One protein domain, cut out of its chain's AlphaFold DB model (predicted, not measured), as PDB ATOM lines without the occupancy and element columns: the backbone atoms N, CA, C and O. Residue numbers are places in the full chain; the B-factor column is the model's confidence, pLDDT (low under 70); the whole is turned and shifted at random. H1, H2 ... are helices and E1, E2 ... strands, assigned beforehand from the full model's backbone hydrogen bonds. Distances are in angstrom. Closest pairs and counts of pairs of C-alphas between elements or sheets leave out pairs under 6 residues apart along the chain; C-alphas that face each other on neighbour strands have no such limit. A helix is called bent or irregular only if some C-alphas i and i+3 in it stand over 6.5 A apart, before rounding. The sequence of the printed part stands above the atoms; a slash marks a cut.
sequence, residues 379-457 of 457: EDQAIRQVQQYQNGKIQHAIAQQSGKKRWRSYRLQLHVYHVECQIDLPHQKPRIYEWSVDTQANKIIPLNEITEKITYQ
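AT A GLANCE: This is residues 379 to 457 of the 457 residues of an uncharacterized protein of Gemmatimonadetes bacterium (UniProt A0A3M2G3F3). A long, twisted sheet of four strands, E1 to E4, has a sharply bent helix at one face: its first arm, H1a, crosses the strands, and its second arm, H1b, turns off at a corner to meet the short last helix, H2. H2 packs on E3 and E4, and the three long strands E1, E2 and E3 make the length of the body. The printed part has 79 residues with two named helices and four named strands, in the order H1 E1 E2 E3 E4 H2; the sheet runs E1 - E2 - E3 - E4, antiparallel throughout, and the class is mixed, helices and strands. The whole is compact, with a radius of gyration of the C-alphas of 12.0 A, yet elongated, spanning 38 by 23 by 20 A.

HOW THE PARTS SIT: Start with the sheet: E1, residues 404 to 411, E2, 416 to 424, E3, 431 to 438, and E4, 443 to 446, form a meander, each strand the antiparallel neighbour of the one before, and each successive pair is a hairpin. Look for N 406 and O 422 at 2.8 A between E1 and E2, N 419 and O 435 at 2.8 A between E2 and E3, and N 436 and O 445 at 2.8 A between E3 and E4. H1, residues 379 to 399, was assigned as one helix by its hydrogen bonds but is bent, with C-alphas 387 and 390 9.0 A apart; its arms H1a, 379 to 387, and H1b, 390 to 399, touch only at the corner, about perpendicular at 88 degrees. H1b is itself irregular, with C-alphas 391 and 394 8.6 A apart. H1a is on the sheet at a height of 7.6 A, across the strands at 66 degrees to E2 on the local plane; its closest C-alphas to E2 are those of Ile 383 and Val 419, 6.2 A. H1b only grazes the sheet, with residues 398 to 399. H2, residues 449 to 456, is on the same face as H1a, giving two layers, helices on one face of a sheet; its closest C-alphas to E3 are those of Thr 451 and Tyr 433, 5.6 A. H1b and H2 touch, the C-alphas of Ile 394 and Ile 454 closest at 6.2 A. Every O i to N i+4 pair is within hydrogen-bond range in H1a and H2, and 4 of 6 are in H1b.

IN THESE COORDINATES: Find C-alpha 404 at (113.079, 124.173, 124.089), from which E1 runs 23.9 A; E2 then runs 26.1 A and E3 23.3 A, before the shorter E4. H1a begins at C-alpha 379, at (130.837, 124.791, 134.533), and H1b is 15.0 A long. H2 ends at C-alpha 456, at (113.430, 136.105, 145.060).

THE WHOLE: The C-alphas of His 427 and Gln 440 are the two farthest apart, at 39.3 A. The printed part has no cut and no long link, and its mean pLDDT is 88.0; residue 457, the chain's last, is under 70.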
ATOM      1  N   GLU A 379     131.885 124.191 135.356       77.69
ATOM      2  CA  GLU A 379     130.837 124.791 134.533       77.69
ATOM      3  C   GLU A 379     129.483 124.081 134.742       77.69
ATOM      4  O   GLU A 379     128.471 124.730 135.022       77.69
ATOM      5  N   ASP A 380     129.460 122.743 134.701       80.75
ATOM      6  CA  ASP A 380     128.246 121.965 134.976       80.75
ATOM      7  C   ASP A 380     127.854 122.017 136.464       80.75
ATOM      8  O   ASP A 380     126.686 121.836 136.801       80.75
ATOM      9  N   GLN A 381     128.813 122.238 137.373       84.31
ATOM     10  CA  GLN A 381     128.546 122.420 138.804       84.31
ATOM     11  C   GLN A 381     127.790 123.726 139.056       84.31
ATOM     12  O   GLN A 381     126.818 123.707 139.808       84.31
ATOM     13  N   ALA A 382     128.166 124.817 138.385       87.75
ATOM     14  CA  ALA A 382     127.428 126.075 138.448       87.75
ATOM     15  C   ALA A 382     125.986 125.916 137.921       87.75
ATOM     16  O   ALA A 382     125.039 126.370 138.562       87.75
ATOM     17  N   ILE A 383     125.796 125.192 136.806       90.12
ATOM     18  CA  ILE A 383     124.454 124.858 136.290       90.12
ATOM     19  C   ILE A 383     123.672 124.022 137.317       90.12
ATOM     20  O   ILE A 383     122.524 124.348 137.620       90.12
ATOM     21  N   ARG A 384     124.283 122.979 137.900       88.00
ATOM     22  CA  ARG A 384     123.643 122.148 138.937       88.00
ATOM     23  C   ARG A 384     123.245 122.960 140.169       88.00
ATOM     24  O   ARG A 384     122.141 122.761 140.660       88.00
ATOM     25  N   GLN A 385     124.075 123.895 140.634       90.62
ATOM     26  CA  GLN A 385     123.734 124.775 141.759       90.62
ATOM     27  C   GLN A 385     122.495 125.628 141.462       90.62
ATOM     28  O   GLN A 385     121.600 125.695 142.302       90.62
ATOM     29  N   VAL A 386     122.383 126.210 140.262       91.75
ATOM     30  CA  VAL A 386     121.172 126.951 139.853       91.75
ATOM     31  C   VAL A 386     119.957 126.025 139.786       91.75
ATOM     32  O   VAL A 386     118.898 126.353 140.315       91.75
ATOM     33  N   GLN A 387     120.111 124.833 139.207       90.44
ATOM     34  CA  GLN A 387     119.028 123.850 139.101       90.44
ATOM     35  C   GLN A 387     118.587 123.264 140.454       90.44
ATOM     36  O   GLN A 387     117.452 122.811 140.570       90.44
ATOM     37  N   GLN A 388     119.453 123.273 141.471       89.88
ATOM     38  CA  GLN A 388     119.181 122.756 142.819       89.88
ATOM     39  C   GLN A 388     118.836 123.853 143.841       89.88
ATOM     40  O   GLN A 388     118.407 123.532 144.951       89.88
ATOM     41  N   TYR A 389     118.966 125.137 143.483       92.00
ATOM     42  CA  TYR A 389     118.724 126.275 144.375       92.00
ATOM     43  C   TYR A 389     117.365 126.190 145.078       92.00
ATOM     44  O   TYR A 389     116.335 126.060 144.416       92.00
ATOM     45  N   GLN A 390     117.372 126.267 146.414       89.62
ATOM     46  CA  GLN A 390     116.182 126.144 147.271       89.62
ATOM     47  C   GLN A 390     115.300 124.937 146.885       89.62
ATOM     48  O   GLN A 390     114.149 125.096 146.485       89.62
ATOM     49  N   ASN A 391     115.866 123.725 146.949       88.25
ATOM     50  CA  ASN A 391     115.220 122.472 146.521       88.25
ATOM     51  C   ASN A 391     114.717 122.512 145.061       88.25
ATOM     52  O   ASN A 391     113.687 121.940 144.706       88.25
ATOM     53  N   GLY A 392     115.470 123.202 144.203       87.94
ATOM     54  CA  GLY A 392     115.198 123.342 142.777       87.94
ATOM     55  C   GLY A 392     114.085 124.326 142.417       87.94
ATOM     56  O   GLY A 392     113.482 124.171 141.355       87.94
ATOM     57  N   LYS A 393     113.804 125.337 143.248       90.94
ATOM     58  CA  LYS A 393     112.839 126.423 142.973       90.94
ATOM     59  C   LYS A 393     112.967 126.971 141.544       90.94
ATOM     60  O   LYS A 393     111.991 127.004 140.794       90.94
ATOM     61  N   ILE A 394     114.193 127.321 141.142       91.19
ATOM     62  CA  ILE A 394     114.502 127.864 139.811       91.19
ATOM     63  C   ILE A 394     114.180 126.844 138.707       91.19
ATOM     64  O   ILE A 394     113.517 127.181 137.726       91.19
ATOM     65  N   GLN A 395     114.591 125.584 138.877       90.50
ATOM     66  CA  GLN A 395     114.338 124.520 137.903       90.50
ATOM     67  C   GLN A 395     112.837 124.255 137.713       90.50
ATOM     68  O   GLN A 395     112.400 124.081 136.577       90.50
ATOM     69  N   HIS A 396     112.035 124.276 138.782       90.38
ATOM     70  CA  HIS A 396     110.579 124.115 138.690       90.38
ATOM     71  C   HIS A 396     109.914 125.290 137.952       90.38
ATOM     72  O   HIS A 396     109.097 125.066 137.057       90.38
ATOM     73  N   ALA A 397     110.300 126.532 138.253       88.88
ATOM     74  CA  ALA A 397     109.767 127.719 137.575       88.88
ATOM     75  C   ALA A 397     110.137 127.773 136.077       88.88
ATOM     76  O   ALA A 397     109.325 128.170 135.237       88.88
ATOM     77  N   ILE A 398     111.343 127.316 135.720       89.38
ATOM     78  CA  ILE A 398     111.778 127.148 134.324       89.38
ATOM     79  C   ILE A 398     111.029 125.992 133.651       89.38
ATOM     80  O   ILE A 398     110.637 126.118 132.492       89.38
ATOM     81  N   ALA A 399     110.801 124.874 134.349       86.19
ATOM     82  CA  ALA A 399     110.082 123.716 133.815       86.19
ATOM     83  C   ALA A 399     108.652 124.066 133.366       86.19
ATOM     84  O   ALA A 399     108.220 123.574 132.324       86.19
ATOM     85  N   GLN A 400     107.973 124.968 134.085       86.50
ATOM     86  CA  GLN A 400     106.640 125.483 133.741       86.50
ATOM     87  C   GLN A 400     106.598 126.314 132.441       86.50
ATOM     88  O   GLN A 400     105.522 126.508 131.878       86.50
ATOM     89  N   GLN A 401     107.735 126.807 131.937       85.81
ATOM     90  CA  GLN A 401     107.778 127.540 130.668       85.81
ATOM     91  C   GLN A 401     107.686 126.573 129.478       85.81
ATOM     92  O   GLN A 401     108.412 125.574 129.419       85.81
ATOM     93  N   SER A 402     106.854 126.886 128.486       79.88
ATOM     94  CA  SER A 402     106.842 126.177 127.202       79.88
ATOM     95  C   SER A 402     108.109 126.479 126.382       79.88
ATOM     96  O   SER A 402     108.781 127.483 126.602       79.88
ATOM     97  N   GLY A 403     108.461 125.594 125.444       84.12
ATOM     98  CA  GLY A 403     109.617 125.774 124.554       84.12
ATOM     99  C   GLY A 403     110.864 124.956 124.913       84.12
ATOM    100  O   GLY A 403     110.953 124.315 125.970       84.12
ATOM    101  N   LYS A 404     111.833 124.952 123.985       84.81
ATOM    102  CA  LYS A 404     113.079 124.173 124.089       84.81
ATOM    103  C   LYS A 404     114.090 124.924 124.950       84.81
ATOM    104  O   LYS A 404     114.426 126.065 124.663       84.81
ATOM    105  N   LYS A 405     114.585 124.262 125.992       87.31
ATOM    106  CA  LYS A 405     115.493 124.835 126.993       87.31
ATOM    107  C   LYS A 405     116.939 124.476 126.653       87.31
ATOM    108  O   LYS A 405     117.215 123.321 126.325       87.31
ATOM    109  N   ARG A 406     117.858 125.437 126.741       87.06
ATOM    110  CA  ARG A 406     119.305 125.234 126.588       87.06
ATOM    111  C   ARG A 406     120.020 125.891 127.759       87.06
ATOM    112  O   ARG A 406     119.871 127.090 127.959       87.06
ATOM    113  N   TRP A 407     120.799 125.110 128.498       87.75
ATOM    114  CA  TRP A 407     121.659 125.617 129.563       87.75
ATOM    115  C   TRP A 407     123.077 125.824 129.042       87.75
ATOM    116  O   TRP A 407     123.582 125.012 128.262       87.75
ATOM    117  N   ARG A 408     123.716 126.899 129.491       87.25
ATOM    118  CA  ARG A 408     125.131 127.197 129.277       87.25
ATOM    119  C   ARG A 408     125.719 127.768 130.557       87.25
ATOM    120  O   ARG A 408     125.011 128.358 131.368       87.25
ATOM    121  N   SER A 409     127.026 127.645 130.707       86.62
ATOM    122  CA  SER A 409     127.764 128.383 131.720       86.62
ATOM    123  C   SER A 409     129.161 128.706 131.223       86.62
ATOM    124  O   SER A 409     129.736 127.984 130.406       86.62
ATOM    125  N   TYR A 410     129.690 129.830 131.690       84.62
ATOM    126  CA  TYR A 410     131.029 130.293 131.366       84.62
ATOM    127  C   TYR A 410     131.659 130.958 132.585       84.62
ATOM    128  O   TYR A 410     130.992 131.590 133.403       84.62
ATOM    129  N   ARG A 411     132.968 130.772 132.738       85.06
ATOM    130  CA  ARG A 411     133.717 131.256 133.897       85.06
ATOM    131  C   ARG A 411     133.930 132.765 133.793       85.06
ATOM    132  O   ARG A 411     134.439 133.236 132.780       85.06
ATOM    133  N   LEU A 412     133.561 133.504 134.838       81.50
ATOM    134  CA  LEU A 412     133.818 134.943 134.954       81.50
ATOM    135  C   LEU A 412     135.113 135.205 135.728       81.50
ATOM    136  O   LEU A 412     135.944 136.001 135.302       81.50
ATOM    137  N   GLN A 413     135.287 134.526 136.864       79.06
ATOM    138  CA  GLN A 413     136.464 134.617 137.734       79.06
ATOM    139  C   GLN A 413     136.752 133.247 138.370       79.06
ATOM    140  O   GLN A 413     136.079 132.254 138.080       79.06
ATOM    141  N   LEU A 414     137.760 133.159 139.240       76.06
ATOM    142  CA  LEU A 414     138.002 131.943 140.016       76.06
ATOM    143  C   LEU A 414     136.761 131.636 140.877       76.06
ATOM    144  O   LEU A 414     136.297 132.496 141.616       76.06
ATOM    145  N   HIS A 415     136.208 130.431 140.732       81.25
ATOM    146  CA  HIS A 415     134.956 129.957 141.351       81.25
ATOM    147  C   HIS A 415     133.653 130.681 140.959       81.25
ATOM    148  O   HIS A 415     132.586 130.130 141.234       81.25
ATOM    149  N   VAL A 416     133.697 131.821 140.259       87.94
ATOM    150  CA  VAL A 416     132.504 132.573 139.828       87.94
ATOM    151  C   VAL A 416     132.194 132.326 138.350       87.94
ATOM    152  O   VAL A 416     133.030 132.561 137.474       87.94
ATOM    153  N   TYR A 417     130.966 131.902 138.064       91.38
ATOM    154  CA  TYR A 417     130.472 131.553 136.731       91.38
ATOM    155  C   TYR A 417     129.224 132.356 136.388       91.38
ATOM    156  O   TYR A 417     128.364 132.558 137.237       91.38
ATOM    157  N   HIS A 418     129.083 132.751 135.128       94.12
ATOM    158  CA  HIS A 418     127.781 133.089 134.577       94.12
ATOM    159  C   HIS A 418     127.075 131.789 134.179       94.12
ATOM    160  O   HIS A 418     127.693 130.907 133.577       94.12
ATOM    161  N   VAL A 419     125.784 131.677 134.479       93.75
ATOM    162  CA  VAL A 419     124.903 130.590 134.042       93.75
ATOM    163  C   VAL A 419     123.734 131.190 133.270       93.75
ATOM    164  O   VAL A 419     123.004 132.022 133.801       93.75
ATOM    165  N   GLU A 420     123.545 130.723 132.039       94.56
ATOM    166  CA  GLU A 420     122.473 131.127 131.128       94.56
ATOM    167  C   GLU A 420     121.514 129.944 130.917       94.56
ATOM    168  O   GLU A 420     121.943 128.821 130.630       94.56
ATOM    169  N   CYS A 421     120.207 130.191 130.991       92.56
ATOM    170  CA  CYS A 421     119.184 129.320 130.420       92.56
ATOM    171  C   CYS A 421     118.423 130.078 129.328       92.56
ATOM    172  O   CYS A 421     117.663 131.003 129.610       92.56
ATOM    173  N   GLN A 422     118.587 129.656 128.075       93.31
ATOM    174  CA  GLN A 422     117.821 130.153 126.935       93.31
ATOM    175  C   GLN A 422     116.602 129.249 126.696       93.31
ATOM    176  O   GLN A 422     116.742 128.029 126.575       93.31
ATOM    177  N   ILE A 423     115.410 129.839 126.594       90.56
ATOM    178  CA  ILE A 423     114.171 129.148 126.220       90.56
ATOM    179  C   ILE A 423     113.723 129.631 124.841       90.56
ATOM    180  O   ILE A 423     113.317 130.781 124.669       90.56
ATOM    181  N   ASP A 424     113.794 128.738 123.857       87.06
ATOM    182  CA  ASP A 424     113.339 128.996 122.494       87.06
ATOM    183  C   ASP A 424     111.815 128.831 122.411       87.06
ATOM    184  O   ASP A 424     111.285 127.724 122.567       87.06
ATOM    185  N   LEU A 425     111.123 129.943 122.154       83.62
ATOM    186  CA  LEU A 425     109.670 130.023 122.017       83.62
ATOM    187  C   LEU A 425     109.267 130.021 120.529       83.62
ATOM    188  O   LEU A 425     109.893 130.731 119.736       83.62
ATOM    189  N   PRO A 426     108.223 129.275 120.113       79.88
ATOM    190  CA  PRO A 426     107.737 129.314 118.735       79.88
ATOM    191  C   PRO A 426     107.311 130.730 118.327       79.88
ATOM    192  O   PRO A 426     106.503 131.356 119.009       79.88
ATOM    193  N   HIS A 427     107.841 131.221 117.204       78.00
ATOM    194  CA  HIS A 427     107.505 132.525 116.607       78.00
ATOM    195  C   HIS A 427     107.698 133.755 117.523       78.00
ATOM    196  O   HIS A 427     107.130 134.813 117.261       78.00
ATOM    197  N   GLN A 428     108.518 133.649 118.573       84.00
ATOM    198  CA  GLN A 428     108.831 134.747 119.493       84.00
ATOM    199  C   GLN A 428     110.345 134.850 119.728       84.00
ATOM    200  O   GLN A 428     111.101 133.927 119.424       84.00
ATOM    201  N   LYS A 429     110.809 135.983 120.276       83.19
ATOM    202  CA  LYS A 429     112.206 136.104 120.723       83.19
ATOM    203  C   LYS A 429     112.473 135.095 121.855       83.19
ATOM    204  O   LYS A 429     111.594 134.911 122.699       83.19
ATOM    205  N   PRO A 430     113.657 134.459 121.900       86.12
ATOM    206  CA  PRO A 430     113.989 133.530 122.971       86.12
ATOM    207  C   PRO A 430     114.024 134.261 124.315       86.12
ATOM    208  O   PRO A 430     114.482 135.401 124.406       86.12
ATOM    209  N   ARG A 431     113.548 133.593 125.366       90.75
ATOM    210  CA  ARG A 431     113.549 134.127 126.729       90.75
ATOM    211  C   ARG A 431     114.830 133.688 127.429       90.75
ATOM    212  O   ARG A 431     115.099 132.492 127.506       90.75
ATOM    213  N   ILE A 432     115.624 134.650 127.889       91.75
ATOM    214  CA  ILE A 432     116.966 134.418 128.430       91.75
ATOM    215  C   ILE A 432     116.951 134.671 129.940       91.75
ATOM    216  O   ILE A 432     116.434 135.685 130.411       91.75
ATOM    217  N   TYR A 433     117.493 133.718 130.690       94.56
ATOM    218  CA  TYR A 433     117.580 133.735 132.143       94.56
ATOM    219  C   TYR A 433     119.052 133.638 132.550       94.56
ATOM    220  O   TYR A 433     119.727 132.710 132.113       94.56
ATOM    221  N   GLU A 434     119.546 134.572 133.360       95.69
ATOM    222  CA  GLU A 434     120.973 134.746 133.653       95.69
ATOM    223  C   GLU A 434     121.246 134.836 135.162       95.69
ATOM    224  O   GLU A 434     120.582 135.583 135.882       95.69
ATOM    225  N   TRP A 435     122.269 134.127 135.637       96.50
ATOM    226  CA  TRP A 435     122.751 134.191 137.020       96.50
ATOM    227  C   TRP A 435     124.274 134.288 137.078       96.50
ATOM    228  O   TRP A 435     124.972 133.685 136.267       96.50
ATOM    229  N   SER A 436     124.795 134.977 138.090       95.12
ATOM    230  CA  SER A 436     126.167 134.820 138.567       95.12
ATOM    231  C   SER A 436     126.176 133.833 139.734       95.12
ATOM    232  O   SER A 436     125.353 133.928 140.648       95.12
ATOM    233  N   VAL A 437     127.082 132.862 139.681       94.44
ATOM    234  CA  VAL A 437     127.128 131.694 140.562       94.44
ATOM    235  C   VAL A 437     128.533 131.548 141.121       94.44
ATOM    236  O   VAL A 437     129.465 131.202 140.395       94.44
ATOM    237  N   ASP A 438     128.684 131.794 142.418       91.25
ATOM    238  CA  ASP A 438     129.893 131.456 143.160       91.25
ATOM    239  C   ASP A 438     129.793 130.003 143.637       91.25
ATOM    240  O   ASP A 438     129.019 129.660 144.537       91.25
ATOM    241  N   THR A 439     130.594 129.151 143.004       84.94
ATOM    242  CA  THR A 439     130.627 127.708 143.255       84.94
ATOM    243  C   THR A 439     131.225 127.324 144.607       84.94
ATOM    244  O   THR A 439     130.908 126.235 145.086       84.94
ATOM    245  N   GLN A 440     132.023 128.191 145.246       85.31
ATOM    246  CA  GLN A 440     132.568 127.964 146.590       85.31
ATOM    247  C   GLN A 440     131.659 128.533 147.680       85.31
ATOM    248  O   GLN A 440     131.338 127.828 148.633       85.31
ATOM    249  N   ALA A 441     131.207 129.780 147.531       85.94
ATOM    250  CA  ALA A 441     130.301 130.410 148.494       85.94
ATOM    251  C   ALA A 441     128.856 129.881 148.403       85.94
ATOM    252  O   ALA A 441     128.006 130.280 149.199       85.94
ATOM    253  N   ASN A 442     128.564 129.017 147.420       84.62
ATOM    254  CA  ASN A 442     127.229 128.507 147.090       84.62
ATOM    255  C   ASN A 442     126.198 129.642 146.905       84.62
ATOM    256  O   ASN A 442     125.035 129.532 147.302       84.62
ATOM    257  N   LYS A 443     126.655 130.764 146.335       91.31
ATOM    258  CA  LYS A 443     125.896 132.011 146.213       91.31
ATOM    259  C   LYS A 443     125.424 132.186 144.777       91.31
ATOM    260  O   LYS A 443     126.232 132.183 143.855       91.31
ATOM    261  N   ILE A 444     124.122 132.390 144.606       93.56
ATOM    262  CA  ILE A 444     123.488 132.655 143.312       93.56
ATOM    263  C   ILE A 444     122.920 134.072 143.333       93.56
ATOM    264  O   ILE A 444     122.222 134.452 144.274       93.56
ATOM    265  N   ILE A 445     123.252 134.850 142.308       94.31
ATOM    266  CA  ILE A 445     122.844 136.242 142.118       94.31
ATOM    267  C   ILE A 445     122.158 136.320 140.744       94.31
ATOM    268  O   ILE A 445     122.820 136.044 139.745       94.31
ATOM    269  N   PRO A 446     120.859 136.648 140.650       94.88
ATOM    270  CA  PRO A 446     120.200 136.877 139.365       94.88
ATOM    271  C   PRO A 446     120.793 138.108 138.668       94.88
ATOM    272  O   PRO A 446     121.230 139.045 139.334       94.88
ATOM    273  N   LEU A 447     120.826 138.095 137.334       93.94
ATOM    274  CA  LEU A 447     121.445 139.154 136.524       93.94
ATOM    275  C   LEU A 447     120.452 139.922 135.644       93.94
ATOM    276  O   LEU A 447     120.846 140.875 134.973       93.94
ATOM    277  N   ASN A 448     119.174 139.534 135.634       92.75
ATOM    278  CA  ASN A 448     118.129 140.237 134.892       92.75
ATOM    279  C   ASN A 448     116.762 140.181 135.606       92.75
ATOM    280  O   ASN A 448     116.500 139.287 136.409       92.75
ATOM    281  N   GLU A 449     115.854 141.104 135.280       89.94
ATOM    282  CA  GLU A 449     114.542 141.257 135.945       89.94
ATOM    283  C   GLU A 449     113.704 139.955 135.963       89.94
ATOM    284  O   GLU A 449     112.920 139.691 136.877       89.94
ATOM    285  N   ILE A 450     113.867 139.107 134.942       89.44
ATOM    286  CA  ILE A 450     113.140 137.838 134.811       89.44
ATOM    287  C   ILE A 450     113.699 136.786 135.789       89.44
ATOM    288  O   ILE A 450     112.931 136.018 136.373       89.44
ATOM    289  N   THR A 451     115.017 136.756 135.998       91.88
ATOM    290  CA  THR A 451     115.657 135.877 136.990       91.88
ATOM    291  C   THR A 451     115.514 136.382 138.412       91.88
ATOM    292  O   THR A 451     115.355 135.555 139.308       91.88
ATOM    293  N   GLU A 452     115.493 137.694 138.638       91.31
ATOM    294  CA  GLU A 452     115.197 138.283 139.949       91.31
ATOM    295  C   GLU A 452     113.841 137.811 140.468       91.31
ATOM    296  O   GLU A 452     113.760 137.296 141.584       91.31
ATOM    297  N   LYS A 453     112.805 137.880 139.621       89.06
ATOM    298  CA  LYS A 453     111.458 137.388 139.941       89.06
ATOM    299  C   LYS A 453     111.476 135.921 140.365       89.06
ATOM    300  O   LYS A 453     111.012 135.610 141.448       89.06
ATOM    301  N   ILE A 454     112.080 135.030 139.579       88.19
ATOM    302  CA  ILE A 454     112.106 133.585 139.892       88.19
ATOM    303  C   ILE A 454     113.006 133.238 141.091       88.19
ATOM    304  O   ILE A 454     112.779 132.240 141.777       88.19
ATOM    305  N   THR A 455     114.051 134.026 141.345       86.25
ATOM    306  CA  THR A 455     114.988 133.752 142.442       86.25
ATOM    307  C   THR A 455     114.406 134.230 143.774       86.25
ATOM    308  O   THR A 455     114.409 133.473 144.747       86.25
ATOM    309  N   TYR A 456     113.841 135.443 143.817       83.94
ATOM    310  CA  TYR A 456     113.430 136.105 145.060       83.94
ATOM    311  C   TYR A 456     111.928 136.050 145.382       83.94
ATOM    312  O   TYR A 456     111.598 136.109 146.565       83.94
ATOM    313  N   GLN A 457     111.038 135.904 144.392       68.25
ATOM    314  CA  GLN A 457     109.595 135.670 144.603       68.25
ATOM    315  C   GLN A 457     109.333 134.166 144.676       68.25
ATOM    316  O   GLN A 457     108.746 133.704 145.670       68.25
TER     317      GLN A 457